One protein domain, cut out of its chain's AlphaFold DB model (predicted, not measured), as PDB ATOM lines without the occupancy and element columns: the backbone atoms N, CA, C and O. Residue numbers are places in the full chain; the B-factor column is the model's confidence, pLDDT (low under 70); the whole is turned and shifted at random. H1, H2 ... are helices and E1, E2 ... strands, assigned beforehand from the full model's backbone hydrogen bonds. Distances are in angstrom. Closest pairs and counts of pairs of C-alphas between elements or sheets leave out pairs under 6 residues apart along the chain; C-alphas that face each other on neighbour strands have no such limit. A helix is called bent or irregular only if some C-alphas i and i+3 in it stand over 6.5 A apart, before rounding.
ATOM      1  N   LEU A   4     -43.398  24.280  42.753       94.44
ATOM      2  CA  LEU A   4     -42.699  24.370  41.479       94.44
ATOM      3  C   LEU A   4     -43.720  24.278  40.338       94.44
ATOM      4  O   LEU A   4     -44.519  23.344  40.272       94.44
ATOM      5  N   VAL A   5     -43.660  25.255  39.436       93.88
ATOM      6  CA  VAL A   5     -44.405  25.292  38.174       93.88
ATOM      7  C   VAL A   5     -43.419  25.696  37.085       93.88
ATOM      8  O   VAL A   5     -42.658  26.648  37.260       93.88
ATOM      9  N   ALA A   6     -43.423  24.981  35.963       91.19
ATOM     10  CA  ALA A   6     -42.585  25.290  34.812       91.19
ATOM     11  C   ALA A   6     -43.314  24.917  33.520       91.19
ATOM     12  O   ALA A   6     -44.124  23.999  33.508       91.19
ATOM     13  N   SER A   7     -42.991  25.591  32.415       91.81
ATOM     14  CA  SER A   7     -43.663  25.394  31.120       91.81
ATOM     15  C   SER A   7     -43.565  23.972  30.551       91.81
ATOM     16  O   SER A   7     -44.374  23.598  29.712       91.81
ATOM     17  N   HIS A   8     -42.566  23.198  30.978       91.00
ATOM     18  CA  HIS A   8     -42.319  21.826  30.532       91.00
ATOM     19  C   HIS A   8     -42.784  20.767  31.547       91.00
ATOM     20  O   HIS A   8     -42.572  19.577  31.316       91.00
ATOM     21  N   LEU A   9     -43.378  21.186  32.668       94.50
ATOM     22  CA  LEU A   9     -44.007  20.300  33.642       94.50
ATOM     23  C   LEU A   9     -45.526  20.309  33.419       94.50
ATOM     24  O   LEU A   9     -46.079  21.370  33.130       94.50
ATOM     25  N   PRO A  10     -46.203  19.155  33.540       94.19
ATOM     26  CA  PRO A  10     -47.636  19.067  33.265       94.19
ATOM     27  C   PRO A  10     -48.489  19.769  34.330       94.19
ATOM     28  O   PRO A  10     -49.565  20.270  34.016       94.19
ATOM     29  N   ASP A  11     -47.995  19.833  35.568       97.00
ATOM     30  CA  ASP A  11     -48.780  20.190  36.750       97.00
ATOM     31  C   ASP A  11     -47.974  21.005  37.774       97.00
ATOM     32  O   ASP A  11     -46.813  21.367  37.567       97.00
ATOM     33  N   LEU A  12     -48.605  21.273  38.922       97.44
ATOM     34  CA  LEU A  12     -47.970  21.846  40.101       97.44
ATOM     35  C   LEU A  12     -47.304  20.758  40.948       97.44
ATOM     36  O   LEU A  12     -47.948  19.807  41.404       97.44
ATOM     37  N   TYR A  13     -46.027  20.974  41.243       97.75
ATOM     38  CA  TYR A  13     -45.229  20.102  42.091       97.75
ATOM     39  C   TYR A  13     -44.943  20.783  43.430       97.75
ATOM     40  O   TYR A  13     -44.725  21.989  43.471       97.75
ATOM     41  N   ARG A  14     -44.925  20.039  44.537       96.81
ATOM     42  CA  ARG A  14     -44.657  20.579  45.880       96.81
ATOM     43  C   ARG A  14     -43.356  20.030  46.445       96.81
ATOM     44  O   ARG A  14     -43.117  18.832  46.343       96.81
ATOM     45  N   LEU A  15     -42.543  20.887  47.058       95.31
ATOM     46  CA  LEU A  15     -41.296  20.494  47.713       95.31
ATOM     47  C   LEU A  15     -41.598  19.511  48.852       95.31
ATOM     48  O   LEU A  15     -42.505  19.752  49.650       95.31
ATOM     49  N   ILE A  16     -40.832  18.425  48.936       94.44
ATOM     50  CA  ILE A  16     -40.923  17.460  50.042       94.44
ATOM     51  C   ILE A  16     -39.616  17.346  50.824       94.44
ATOM     52  O   ILE A  16     -39.644  17.281  52.049       94.44
ATOM     53  N   GLN A  17     -38.478  17.363  50.135       93.44
ATOM     54  CA  GLN A  17     -37.155  17.310  50.748       93.44
ATOM     55  C   GLN A  17     -36.112  17.951  49.833       93.44
ATOM     56  O   GLN A  17     -36.375  18.230  48.660       93.44
ATOM     57  N   PHE A  18     -34.932  18.193  50.388       93.94
ATOM     58  CA  PHE A  18     -33.732  18.392  49.595       93.94
ATOM     59  C   PHE A  18     -32.566  17.640  50.235       93.94
ATOM     60  O   PHE A  18     -32.530  17.444  51.450       93.94
ATOM     61  N   HIS A  19     -31.607  17.238  49.413       94.38
ATOM     62  CA  HIS A  19     -30.377  16.576  49.837       94.38
ATOM     63  C   HIS A  19     -29.230  16.991  48.922       94.38
ATOM     64  O   HIS A  19     -29.444  17.636  47.896       94.38
ATOM     65  N   ALA A  20     -28.005  16.657  49.310       94.25
ATOM     66  CA  ALA A  20     -26.824  16.962  48.522       94.25
ATOM     67  C   ALA A  20     -25.923  15.737  48.407       94.25
ATOM     68  O   ALA A  20     -25.808  14.956  49.348       94.25
ATOM     69  N   HIS A  21     -25.260  15.639  47.264       95.25
ATOM     70  CA  HIS A  21     -24.184  14.704  46.977       95.25
ATOM     71  C   HIS A  21     -22.884  15.489  46.886       95.25
ATOM     72  O   HIS A  21     -22.870  16.579  46.312       95.25
ATOM     73  N   TRP A  22     -21.802  14.981  47.470       95.44
ATOM     74  CA  TRP A  22     -20.491  15.628  47.426       95.44
ATOM     75  C   TRP A  22     -19.362  14.603  47.409       95.44
ATOM     76  O   TRP A  22     -19.499  13.489  47.921       95.44
ATOM     77  N   GLY A  23     -18.241  14.985  46.803       93.88
ATOM     78  CA  GLY A  23     -17.054  14.147  46.691       93.88
ATOM     79  C   GLY A  23     -16.054  14.377  47.827       93.88
ATOM     80  O   GLY A  23     -16.174  15.331  48.597       93.88
ATOM     81  N   PRO A  24     -15.029  13.512  47.936       94.38
ATOM     82  CA  PRO A  24     -13.909  13.719  48.856       94.38
ATOM     83  C   PRO A  24     -12.990  14.881  48.435       94.38
ATOM     84  O   PRO A  24     -12.175  15.336  49.237       94.38
ATOM     85  N   THR A  25     -13.090  15.333  47.185       92.81
ATOM     86  CA  THR A  25     -12.233  16.344  46.559       92.81
ATOM     87  C   THR A  25     -13.056  17.237  45.633       92.81
ATOM     88  O   THR A  25     -14.125  16.860  45.166       92.81
ATOM     89  N   SER A  26     -12.552  18.430  45.332       93.19
ATOM     90  CA  SER A  26     -13.274  19.471  44.583       93.19
ATOM     91  C   SER A  26     -13.392  19.212  43.072       93.19
ATOM     92  O   SER A  26     -13.973  20.010  42.338       93.19
ATOM     93  N   ASP A  27     -12.811  18.124  42.577       92.94
ATOM     94  CA  ASP A  27     -12.872  17.677  41.185       92.94
ATOM     95  C   ASP A  27     -13.939  16.594  40.941       92.94
ATOM     96  O   ASP A  27     -14.149  16.197  39.793       92.94
ATOM     97  N   CYS A  28     -14.641  16.140  41.986       94.19
ATOM     98  CA  CYS A  28     -15.714  15.156  41.878       94.19
ATOM     99  C   CYS A  28     -16.816  15.372  42.928       94.19
ATOM    100  O   CYS A  28     -16.600  16.041  43.933       94.19
ATOM    101  N   GLY A  29     -17.994  14.779  42.712       95.56
ATOM    102  CA  GLY A  29     -19.058  14.725  43.721       95.56
ATOM    103  C   GLY A  29     -20.469  14.937  43.197       95.56
ATOM    104  O   GLY A  29     -21.412  14.395  43.763       95.56
ATOM    105  N   SER A  30     -20.622  15.689  42.110       97.00
ATOM    106  CA  SER A  30     -21.900  15.789  41.414       97.00
ATOM    107  C   SER A  30     -22.245  14.477  40.717       97.00
ATOM    108  O   SER A  30     -21.369  13.831  40.130       97.00
ATOM    109  N   GLU A  31     -23.523  14.106  40.736       95.06
ATOM    110  CA  GLU A  31     -24.008  12.918  40.033       95.06
ATOM    111  C   GLU A  31     -24.094  13.173  38.527       95.06
ATOM    112  O   GLU A  31     -23.698  12.337  37.706       95.06
ATOM    113  N   HIS A  32     -24.593  14.349  38.146       95.19
ATOM    114  CA  HIS A  32     -24.563  14.804  36.768       95.19
ATOM    115  C   HIS A  32     -23.179  15.353  36.408       95.19
ATOM    116  O   HIS A  32     -22.416  15.834  37.246       95.19
ATOM    117  N   THR A  33     -22.859  15.308  35.116       95.38
ATOM    118  CA  THR A  33     -21.660  15.937  34.553       95.38
ATOM    119  C   THR A  33     -22.064  16.914  33.459       95.38
ATOM    120  O   THR A  33     -23.069  16.708  32.775       95.38
ATOM    121  N   LEU A  34     -21.279  17.976  33.290       94.12
ATOM    122  CA  LEU A  34     -21.414  18.921  32.184       94.12
ATOM    123  C   LEU A  34     -20.178  18.794  31.299       94.12
ATOM    124  O   LEU A  34     -19.061  18.948  31.787       94.12
ATOM    125  N   ASP A  35     -20.370  18.455  30.024       94.88
ATOM    126  CA  ASP A  35     -19.283  18.214  29.063       94.88
ATOM    127  C   ASP A  35     -18.221  17.220  29.579       94.88
ATOM    128  O   ASP A  35     -17.017  17.392  29.398       94.88
ATOM    129  N   GLY A  36     -18.678  16.171  30.276       95.06
ATOM    130  CA  GLY A  36     -17.821  15.142  30.873       95.06
ATOM    131  C   GLY A  36     -17.120  15.560  32.170       95.06
ATOM    132  O   GLY A  36     -16.373  14.764  32.734       95.06
ATOM    133  N   LYS A  37     -17.362  16.776  32.672       94.81
ATOM    134  CA  LYS A  37     -16.775  17.290  33.911       94.81
ATOM    135  C   LYS A  37     -17.742  17.163  35.092       94.81
ATOM    136  O   LYS A  37     -18.898  17.577  34.998       94.81
ATOM    137  N   SER A  38     -17.248  16.627  36.209       96.38
ATOM    138  CA  SER A  38     -17.945  16.622  37.503       96.38
ATOM    139  C   SER A  38     -17.678  17.922  38.275       96.38
ATOM    140  O   SER A  38     -16.669  18.603  38.064       96.38
ATOM    141  N   TYR A  39     -18.614  18.279  39.146       97.06
ATOM    142  CA  TYR A  39     -18.526  19.390  40.086       97.06
ATOM    143  C   TYR A  39     -18.325  18.853  41.512       97.06
ATOM    144  O   TYR A  39     -18.700  17.711  41.770       97.06
ATOM    145  N   PRO A  40     -17.784  19.656  42.449       97.31
ATOM    146  CA  PRO A  40     -17.570  19.235  43.838       97.31
ATOM    147  C   PRO A  40     -18.798  18.622  44.526       97.31
ATOM    148  O   PRO A  40     -18.676  17.759  45.394       97.31
ATOM    149  N   ALA A  41     -19.988  19.124  44.192       96.62
ATOM    150  CA  ALA A  41     -21.236  18.676  44.785       96.62
ATOM    151  C   ALA A  41     -22.445  19.041  43.913       96.62
ATOM    152  O   ALA A  41     -22.373  19.913  43.042       96.62
ATOM    153  N   GLU A  42     -23.571  18.394  44.185       97.06
ATOM    154  CA  GLU A  42     -24.869  18.648  43.563       97.06
ATOM    155  C   GLU A  42     -25.972  18.595  44.620       97.06
ATOM    156  O   GLU A  42     -26.019  17.670  45.427       97.06
ATOM    157  N   ILE A  43     -26.848  19.598  44.636       95.69
ATOM    158  CA  ILE A  43     -28.025  19.629  45.511       95.69
ATOM    159  C   ILE A  43     -29.255  19.262  44.703       95.69
ATOM    160  O   ILE A  43     -29.500  19.842  43.647       95.69
ATOM    161  N   HIS A  44     -30.062  18.365  45.250       96.50
ATOM    162  CA  HIS A  44     -31.362  17.990  44.733       96.50
ATOM    163  C   HIS A  44     -32.467  18.584  45.591       96.50
ATOM    164  O   HIS A  44     -32.598  18.239  46.761       96.50
ATOM    165  N   PHE A  45     -33.303  19.432  44.996       95.25
ATOM    166  CA  PHE A  45     -34.586  19.831  45.570       95.25
ATOM    167  C   PHE A  45     -35.677  18.952  44.961       95.25
ATOM    168  O   PHE A  45     -35.935  19.029  43.757       95.25
ATOM    169  N   VAL A  46     -36.286  18.092  45.778       95.81
ATOM    170  CA  VAL A  46     -37.239  17.075  45.325       95.81
ATOM    171  C   VAL A  46     -38.660  17.586  45.505       95.81
ATOM    172  O   VAL A  46     -39.079  17.949  46.608       95.81
ATOM    173  N   PHE A  47     -39.414  17.578  44.411       96.44
ATOM    174  CA  PHE A  47     -40.812  17.972  44.375       96.44
ATOM    175  C   PHE A  47     -41.687  16.818  43.888       96.44
ATOM    176  O   PHE A  47     -41.273  16.039  43.031       96.44
ATOM    177  N   TRP A  48     -42.920  16.738  44.384       97.50
ATOM    178  CA  TRP A  48     -43.896  15.723  43.984       97.50
ATOM    179  C   TRP A  48     -45.129  16.323  43.318       97.50
ATOM    180  O   TRP A  48     -45.590  17.392  43.717       97.50
ATOM    181  N   ASN A  49     -45.654  15.634  42.302       97.81
ATOM    182  CA  ASN A  49     -46.811  16.077  41.537       97.81
ATOM    183  C   ASN A  49     -48.079  15.991  42.396       97.81
ATOM    184  O   ASN A  49     -48.520  14.910  42.800       97.81
ATOM    185  N   THR A  50     -48.683  17.148  42.654       97.81
ATOM    186  CA  THR A  50     -49.812  17.263  43.581       97.81
ATOM    187  C   THR A  50     -51.109  16.641  43.065       97.81
ATOM    188  O   THR A  50     -51.986  16.340  43.881       97.81
ATOM    189  N   ILE A  51     -51.224  16.337  41.761       98.00
ATOM    190  CA  ILE A  51     -52.402  15.641  41.207       98.00
ATOM    191  C   ILE A  51     -52.611  14.257  41.835       98.00
ATOM    192  O   ILE A  51     -53.742  13.784  41.952       98.00
ATOM    193  N   TYR A  52     -51.528  13.628  42.300       98.19
ATOM    194  CA  TYR A  52     -51.562  12.307  42.921       98.19
ATOM    195  C   TYR A  52     -51.955  12.338  44.399       98.19
ATOM    196  O   TYR A  52     -52.050  11.279  45.017       98.19
ATOM    197  N   LYS A  53     -52.268  13.520  44.951       97.19
ATOM    198  CA  LYS A  53     -52.789  13.769  46.311       97.19
ATOM    199  C   LYS A  53     -51.813  13.485  47.455       97.19
ATOM    200  O   LYS A  53     -51.843  14.210  48.445       97.19
ATOM    201  N   THR A  54     -50.961  12.472  47.333       96.50
ATOM    202  CA  THR A  54     -49.930  12.122  48.316       96.50
ATOM    203  C   THR A  54     -48.591  11.868  47.636       96.50
ATOM    204  O   THR A  54     -48.540  11.424  46.488       96.50
ATOM    205  N   TYR A  55     -47.508  12.110  48.377       95.38
ATOM    206  CA  TYR A  55     -46.153  11.770  47.952       95.38
ATOM    207  C   TYR A  55     -46.027  10.272  47.625       95.38
ATOM    208  O   TYR A  55     -45.596   9.923  46.529       95.38
ATOM    209  N   ASP A  56     -46.505   9.400  48.518       96.50
ATOM    210  CA  ASP A  56     -46.414   7.941  48.351       96.50
ATOM    211  C   ASP A  56     -47.144   7.432  47.101       96.50
ATOM    212  O   ASP A  56     -46.727   6.455  46.487       96.50
ATOM    213  N   ASN A  57     -48.227   8.095  46.689       97.62
ATOM    214  CA  ASN A  57     -48.896   7.768  45.436       97.62
ATOM    215  C   ASN A  57     -48.139   8.348  44.233       97.62
ATOM    216  O   ASN A  57     -47.988   7.674  43.213       97.62
ATOM    217  N   ALA A  58     -47.627   9.575  44.352       97.25
ATOM    218  CA  ALA A  58     -46.877  10.229  43.286       97.25
ATOM    219  C   ALA A  58     -45.670   9.390  42.852       97.25
ATOM    220  O   ALA A  58     -45.510   9.145  41.661       97.25
ATOM    221  N   ILE A  59     -44.888   8.836  43.785       94.88
ATOM    222  CA  ILE A  59     -43.687   8.044  43.452       94.88
ATOM    223  C   ILE A  59     -43.964   6.760  42.650       94.88
ATOM    224  O   ILE A  59     -43.035   6.165  42.108       94.88
ATOM    225  N   THR A  60     -45.225   6.334  42.536       95.69
ATOM    226  CA  THR A  60     -45.627   5.192  41.696       95.69
ATOM    227  C   THR A  60     -45.877   5.570  40.230       95.69
ATOM    228  O   THR A  60     -46.111   4.691  39.399       95.69
ATOM    229  N   HIS A  61     -45.792   6.861  39.887       95.25
ATOM    230  CA  HIS A  61     -46.064   7.402  38.556       95.25
ATOM    231  C   HIS A  61     -44.802   7.975  37.900       95.25
ATOM    232  O   HIS A  61     -43.931   8.550  38.549       95.25
ATOM    233  N   SER A  62     -44.711   7.852  36.571       93.69
ATOM    234  CA  SER A  62     -43.503   8.214  35.806       93.69
ATOM    235  C   SER A  62     -43.182   9.717  35.771       93.69
ATOM    236  O   SER A  62     -42.091  10.113  35.370       93.69
ATOM    237  N   ASP A  63     -44.155  10.543  36.119       95.12
ATOM    238  CA  ASP A  63     -44.168  12.004  36.199       95.12
ATOM    239  C   ASP A  63     -44.509  12.469  37.623       95.12
ATOM    240  O   ASP A  63     -44.795  13.641  37.864       95.12
ATOM    241  N   GLY A  64     -44.458  11.548  38.586       96.50
ATOM    242  CA  GLY A  64     -44.772  11.805  39.979       96.50
ATOM    243  C   GLY A  64     -43.796  12.724  40.689       96.50
ATOM    244  O   GLY A  64     -44.166  13.333  41.689       96.50
ATOM    245  N   LEU A  65     -42.570  12.850  40.183       96.50
ATOM    246  CA  LEU A  65     -41.520  13.651  40.793       96.50
ATOM    247  C   LEU A  65     -40.869  14.582  39.771       96.50
ATOM    248  O   LEU A  65     -40.687  14.232  38.605       96.50
ATOM    249  N   ALA A  66     -40.488  15.761  40.248       96.00
ATOM    250  CA  ALA A  66     -39.621  16.700  39.556       96.00
ATOM    251  C   ALA A  66     -38.480  17.067  40.506       96.00
ATOM    252  O   ALA A  66     -38.716  17.374  41.673       96.00
ATOM    253  N   VAL A  67     -37.243  17.027  40.016       95.50
ATOM    254  CA  VAL A  67     -36.055  17.345  40.816       95.50
ATOM    255  C   VAL A  67     -35.342  18.528  40.185       95.50
ATOM    256  O   VAL A  67     -35.035  18.507  38.994       95.50
ATOM    257  N   VAL A  68     -35.075  19.558  40.986       95.00
ATOM    258  CA  VAL A  68     -34.189  20.657  40.591       95.00
ATOM    259  C   VAL A  68     -32.794  20.331  41.110       95.00
ATOM    260  O   VAL A  68     -32.558  20.379  42.317       95.00
ATOM    261  N   GLY A  69     -31.895  19.977  40.191       95.06
ATOM    262  CA  GLY A  69     -30.475  19.754  40.463       95.06
ATOM    263  C   GLY A  69     -29.672  21.047  40.331       95.06
ATOM    264  O   GLY A  69     -29.793  21.756  39.330       95.06
ATOM    265  N   VAL A  70     -28.856  21.365  41.335       95.69
ATOM    266  CA  VAL A  70     -27.984  22.547  41.357       95.69
ATOM    267  C   VAL A  70     -26.548  22.116  41.628       95.69
ATOM    268  O   VAL A  70     -26.232  21.655  42.724       95.69
ATOM    269  N   PHE A  71     -25.658  22.316  40.654       95.75
ATOM    270  CA  PHE A  71     -24.222  22.134  40.865       95.75
ATOM    271  C   PHE A  71     -23.676  23.167  41.853       95.75
ATOM    272  O   PHE A  71     -23.915  24.370  41.712       95.75
ATOM    273  N   LEU A  72     -22.865  22.708  42.802       94.88
ATOM    274  CA  LEU A  72     -22.045  23.565  43.647       94.88
ATOM    275  C   LEU A  72     -20.620  23.596  43.111       94.88
ATOM    276  O   LEU A  72     -20.059  22.580  42.710       94.88
ATOM    277  N   LYS A  73     -20.011  24.778  43.145       93.19
ATOM    278  CA  LYS A  73     -18.604  24.972  42.802       93.19
ATOM    279  C   LYS A  73     -17.904  25.732  43.912       93.19
ATOM    280  O   LYS A  73     -18.502  26.609  44.535       93.19
ATOM    281  N   GLU A  74     -16.626  25.445  44.104       91.88
ATOM    282  CA  GLU A  74     -15.790  26.267  44.967       91.88
ATOM    283  C   GLU A  74     -15.629  27.676  44.398       91.88
ATOM    284  O   GLU A  74     -15.602  27.897  43.181       91.88
ATOM    285  N   GLY A  75     -15.531  28.652  45.295       93.19
ATOM    286  CA  GLY A  75     -15.387  30.046  44.921       93.19
ATOM    287  C   GLY A  75     -15.686  30.981  46.080       93.19
ATOM    288  O   GLY A  75     -15.405  30.685  47.240       93.19
ATOM    289  N   LYS A  76     -16.256  32.144  45.753       94.94
ATOM    290  CA  LYS A  76     -16.635  33.148  46.747       94.94
ATOM    291  C   LYS A  76     -17.681  32.577  47.710       94.94
ATOM    292  O   LYS A  76     -18.639  31.943  47.275       94.94
ATOM    293  N   TYR A  77     -17.519  32.888  48.997       94.00
ATOM    294  CA  TYR A  77     -18.503  32.580  50.030       94.00
ATOM    295  C   TYR A  77     -19.910  33.038  49.629       94.00
ATOM    296  O   TYR A  77     -20.098  34.189  49.217       94.00
ATOM    297  N   ASN A  78     -20.885  32.139  49.778       93.19
ATOM    298  CA  ASN A  78     -22.286  32.418  49.516       93.19
ATOM    299  C   ASN A  78     -23.071  32.486  50.845       93.19
ATOM    300  O   ASN A  78     -23.269  31.444  51.476       93.19
ATOM    301  N   PRO A  79     -23.532  33.678  51.276       94.62
ATOM    302  CA  PRO A  79     -24.271  33.830  52.528       94.62
ATOM    303  C   PRO A  79     -25.625  33.109  52.525       94.62
ATOM    304  O   PRO A  79     -26.111  32.752  53.595       94.62
ATOM    305  N   ASP A  80     -26.209  32.827  51.358       93.31
ATOM    306  CA  ASP A  80     -27.488  32.115  51.264       93.31
ATOM    307  C   ASP A  80     -27.370  30.639  51.692       93.31
ATOM    308  O   ASP A  80     -28.356  30.023  52.085       93.31
ATOM    309  N   TYR A  81     -26.150  30.087  51.706       92.50
ATOM    310  CA  TYR A  81     -25.857  28.739  52.208       92.50
ATOM    311  C   TYR A  81     -25.432  28.709  53.678       92.50
ATOM    312  O   TYR A  81     -25.394  27.632  54.274       92.50
ATOM    313  N   ALA A  82     -25.138  29.870  54.276       93.06
ATOM    314  CA  ALA A  82     -24.559  29.980  55.614       93.06
ATOM    315  C   ALA A  82     -25.354  29.191  56.660       93.06
ATOM    316  O   ALA A  82     -24.787  28.414  57.426       93.06
ATOM    317  N   TYR A  83     -26.678  29.352  56.632       93.50
ATOM    318  CA  TYR A  83     -27.584  28.703  57.567       93.50
ATOM    319  C   TYR A  83     -27.522  27.176  57.470       93.50
ATOM    320  O   TYR A  83     -27.339  26.498  58.474       93.50
ATOM    321  N   ILE A  84     -27.598  26.611  56.262       92.31
ATOM    322  CA  ILE A  84     -27.503  25.156  56.093       92.31
ATOM    323  C   ILE A  84     -26.121  24.644  56.508       92.31
ATOM    324  O   ILE A  84     -26.031  23.637  57.206       92.31
ATOM    325  N   THR A  85     -25.044  25.359  56.174       91.94
ATOM    326  CA  THR A  85     -23.690  24.950  56.586       91.94
ATOM    327  C   THR A  85     -23.477  24.997  58.103       91.94
ATOM    328  O   THR A  85     -22.773  24.140  58.645       91.94
ATOM    329  N   SER A  86     -24.117  25.933  58.818       93.75
ATOM    330  CA  SER A  86     -24.069  25.946  60.285       93.75
ATOM    331  C   SER A  86     -24.852  24.774  60.874       93.75
ATOM    332  O   SER A  86     -24.349  24.111  61.773       93.75
ATOM    333  N   LEU A  87     -26.022  24.442  60.317       93.69
ATOM    334  CA  LEU A  87     -26.793  23.280  60.771       93.69
ATOM    335  C   LEU A  87     -26.060  21.956  60.534       93.69
ATOM    336  O   LEU A  87     -26.172  21.053  61.358       93.69
ATOM    337  N   ILE A  88     -25.292  21.832  59.448       91.94
ATOM    338  CA  ILE A  88     -24.432  20.659  59.218       91.94
ATOM    339  C   ILE A  88     -23.372  20.561  60.321       91.94
ATOM    340  O   ILE A  88     -23.174  19.484  60.879       91.94
ATOM    341  N   SER A  89     -22.738  21.684  60.681       92.81
ATOM    342  CA  SER A  89     -21.775  21.740  61.793       92.81
ATOM    343  C   SER A  89     -22.404  21.334  63.130       92.81
ATOM    344  O   SER A  89     -21.769  20.652  63.929       92.81
ATOM    345  N   ASP A  90     -23.662  21.692  63.373       94.50
ATOM    346  CA  ASP A  90     -24.378  21.243  64.568       94.50
ATOM    347  C   ASP A  90     -24.705  19.745  64.490       94.50
ATOM    348  O   ASP A  90     -24.497  19.005  65.453       94.50
ATOM    349  N   ALA A  91     -25.162  19.276  63.325       93.81
ATOM    350  CA  ALA A  91     -25.593  17.900  63.097       93.81
ATOM    351  C   ALA A  91     -24.459  16.883  63.268       93.81
ATOM    352  O   ALA A  91     -24.693  15.816  63.832       93.81
ATOM    353  N   ILE A  92     -23.224  17.210  62.869       94.44
ATOM    354  CA  ILE A  92     -22.065  16.317  63.068       94.44
ATOM    355  C   ILE A  92     -21.708  16.111  64.548       94.44
ATOM    356  O   ILE A  92     -21.015  15.154  64.888       94.44
ATOM    357  N   ASN A  93     -22.196  16.980  65.437       94.38
ATOM    358  CA  ASN A  93     -21.922  16.935  66.871       94.38
ATOM    359  C   ASN A  93     -23.054  16.282  67.683       94.38
ATOM    360  O   ASN A  93     -23.011  16.263  68.914       94.38
ATOM    361  N   THR A  94     -24.075  15.724  67.025       94.88
ATOM    362  CA  THR A  94     -25.222  15.098  67.690       94.88
ATOM    363  C   THR A  94     -25.677  13.827  66.979       94.88
ATOM    364  O   THR A  94     -25.464  13.627  65.792       94.88
ATOM    365  N   LYS A  95     -26.348  12.939  67.720       93.62
ATOM    366  CA  LYS A  95     -27.035  11.762  67.153       93.62
ATOM    367  C   LYS A  95     -28.510  12.026  66.844       93.62
ATOM    368  O   LYS A  95     -29.218  11.117  66.422       93.62
ATOM    369  N   ARG A  96     -29.006  13.227  67.144       94.00
ATOM    370  CA  ARG A  96     -30.410  13.610  66.964       94.00
ATOM    371  C   ARG A  96     -30.549  14.542  65.761       94.00
ATOM    372  O   ARG A  96     -29.643  15.341  65.543       94.00
ATOM    373  N   PRO A  97     -31.678  14.504  65.034       93.69
ATOM    374  CA  PRO A  97     -31.952  15.479  63.987       93.69
ATOM    375  C   PRO A  97     -31.867  16.913  64.521       93.69
ATOM    376  O   PRO A  97     -32.409  17.213  65.589       93.69
ATOM    377  N   VAL A  98     -31.203  17.789  63.767       94.75
ATOM    378  CA  VAL A  98     -31.183  19.229  64.039       94.75
ATOM    379  C   VAL A  98     -32.385  19.861  63.332       94.75
ATOM    380  O   VAL A  98     -32.524  19.688  62.119       94.75
ATOM    381  N   PRO A  99     -33.279  20.566  64.050       93.25
ATOM    382  CA  PRO A  99     -34.422  21.221  63.427       93.25
ATOM    383  C   PRO A  99     -33.981  22.289  62.425       93.25
ATOM    384  O   PRO A  99     -33.162  23.151  62.739       93.25
ATOM    385  N   ILE A 100     -34.576  22.262  61.235       91.69
ATOM    386  CA  ILE A 100     -34.432  23.318  60.232       91.69
ATOM    387  C   ILE A 100     -35.575  24.317  60.433       91.69
ATOM    388  O   ILE A 100     -36.729  23.923  60.611       91.69
ATOM    389  N   SER A 101     -35.265  25.614  60.405       88.81
ATOM    390  CA  SER A 101     -36.271  26.671  60.486       88.81
ATOM    391  C   SER A 101     -37.259  26.569  59.326       88.81
ATOM    392  O   SER A 101     -36.861  26.489  58.163       88.81
ATOM    393  N   THR A 102     -38.551  26.680  59.631       83.12
ATOM    394  CA  THR A 102     -39.625  26.732  58.626       83.12
ATOM    395  C   THR A 102     -39.576  27.996  57.764       83.12
ATOM    396  O   THR A 102     -40.240  28.065  56.737       83.12
ATOM    397  N   THR A 103     -38.780  28.996  58.153       85.38
ATOM    398  CA  THR A 103     -38.578  30.240  57.396       85.38
ATOM    399  C   THR A 103     -37.433  30.168  56.384       85.38
ATOM    400  O   THR A 103     -37.128  31.179  55.748       85.38
ATOM    401  N   LEU A 104     -36.777  29.012  56.233       88.81
ATOM    402  CA  LEU A 104     -35.705  28.837  55.258       88.81
ATOM    403  C   LEU A 104     -36.220  29.065  53.831       88.81
ATOM    404  O   LEU A 104     -37.023  28.295  53.302       88.81
ATOM    405  N   ASP A 105     -35.702  30.101  53.178       90.00
ATOM    406  CA  ASP A 105     -36.014  30.393  51.786       90.00
ATOM    407  C   ASP A 105     -35.016  29.722  50.840       90.00
ATOM    408  O   ASP A 105     -34.005  30.304  50.448       90.00
ATOM    409  N   ILE A 106     -35.339  28.493  50.431       90.25
ATOM    410  CA  ILE A 106     -34.508  27.717  49.504       90.25
ATOM    411  C   ILE A 106     -34.325  28.376  48.129       90.25
ATOM    412  O   ILE A 106     -33.420  27.998  47.393       90.25
ATOM    413  N   THR A 107     -35.149  29.364  47.751       91.00
ATOM    414  CA  THR A 107     -35.030  29.995  46.421       91.00
ATOM    415  C   THR A 107     -33.726  30.745  46.251       91.00
ATOM    416  O   THR A 107     -33.202  30.818  45.146       91.00
ATOM    417  N   LYS A 108     -33.163  31.238  47.354       92.06
ATOM    418  CA  LYS A 108     -31.876  31.930  47.369       92.06
ATOM    419  C   LYS A 108     -30.694  30.994  47.109       92.06
ATOM    420  O   LYS A 108     -29.616  31.445  46.745       92.06
ATOM    421  N   MET A 109     -30.906  29.686  47.252       91.44
ATOM    422  CA  MET A 109     -29.921  28.648  46.946       91.44
ATOM    423  C   MET A 109     -30.020  28.160  45.491       91.44
ATOM    424  O   MET A 109     -29.207  27.347  45.061       91.44
ATOM    425  N   ILE A 110     -31.006  28.624  44.718       91.81
ATOM    426  CA  ILE A 110     -31.187  28.224  43.321       91.81
ATOM    427  C   ILE A 110     -30.696  29.372  42.426       91.81
ATOM    428  O   ILE A 110     -31.244  30.475  42.493       91.81
TER     429      ILE A 110
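Overview. This is residues 4 to 110 of the 125 residues of the protein "Carbonic anhydrase" of Heterorhabditis bacteriophora (UniProt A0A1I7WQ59). Three long antiparallel strands make a narrow, twisted sheet, with the short helix H1 at the end where E1 begins and E2 ends, and the longest helix, H2, standing off from the sheet toward its other end. A long loop, residues 23 to 40, reaches out where E1 passes over to E2, and the last stretch returns from H2 to the small helix H3, which only grazes the sheet. The 107 printed residues have three named strands and three named helices in the order E1, E2, H1, E3, H2, H3; the sheet's order is E1, E2, E3, and the class is mixed, helices and strands, with under half of the residues in named elements. The whole is only just loose, close to compact, with a radius of gyration of the C-alphas of 15.7 A and spans of 39 by 38 by 24 A.

Along the chain. Find C-alpha 13 at (-45.229, 20.102, 42.091), where E1 begins; it runs through residues 13 to 22 over 25.7 A and bends by 66 degrees at residue 16. E2, residues 41 to 49, runs back over 25.9 A. Next come H1, residues 55 to 58, 5.0 A long, and E3, residues 65 to 72, 22.0 A long. Go on to C-alpha 79 at (-24.271, 33.830, 52.528), where H2, residues 79 to 91, begins; it is 19.2 A long and irregular, with C-alphas 80 and 83 7.2 A apart. H3, residues 106 to 109, is 5.3 A long and ends at C-alpha 109, (-29.921, 28.648, 46.946).

Arrangement. Look first at the hairpin of E1 and E2, antiparallel at 161 degrees, where N 14 and O 48 are 2.8 A apart, within hydrogen-bond range. On the other side of E2, the inner strand, E3 is antiparallel to it at 162 degrees, with N 47 and O 66 at 2.8 A, also within range. H1 is on the sheet at a height over the sheet of 8.1 A, and only just over E3, with 3 of its 4 C-alphas. H2 is not on the sheet and is apart from E1, E2 and H1. H2 and H3 only just touch, with 3 pairs of C-alphas within 8 A and through residues 80 to 81 of H2 alone; the closest C-alphas are those of Asp 80 and Lys 108, 5.9 A apart. In H2, 7 of 9 O i to N i+4 pairs are within hydrogen-bond range; H1 and H3 are too short for such a pair, and each has its one O i to N i+3 pair within range.

Size, cuts and confidence. The C-alphas farthest apart are those of Ser 7 and Asn 93, at 42.7 A. The printed part has no cut from residue 4 to residue 110. Its long links are E1 to E2, 18 residues, and H2 to H3, 14 residues. The mean pLDDT of the printed part is 94.3, and no printed residue is under 70.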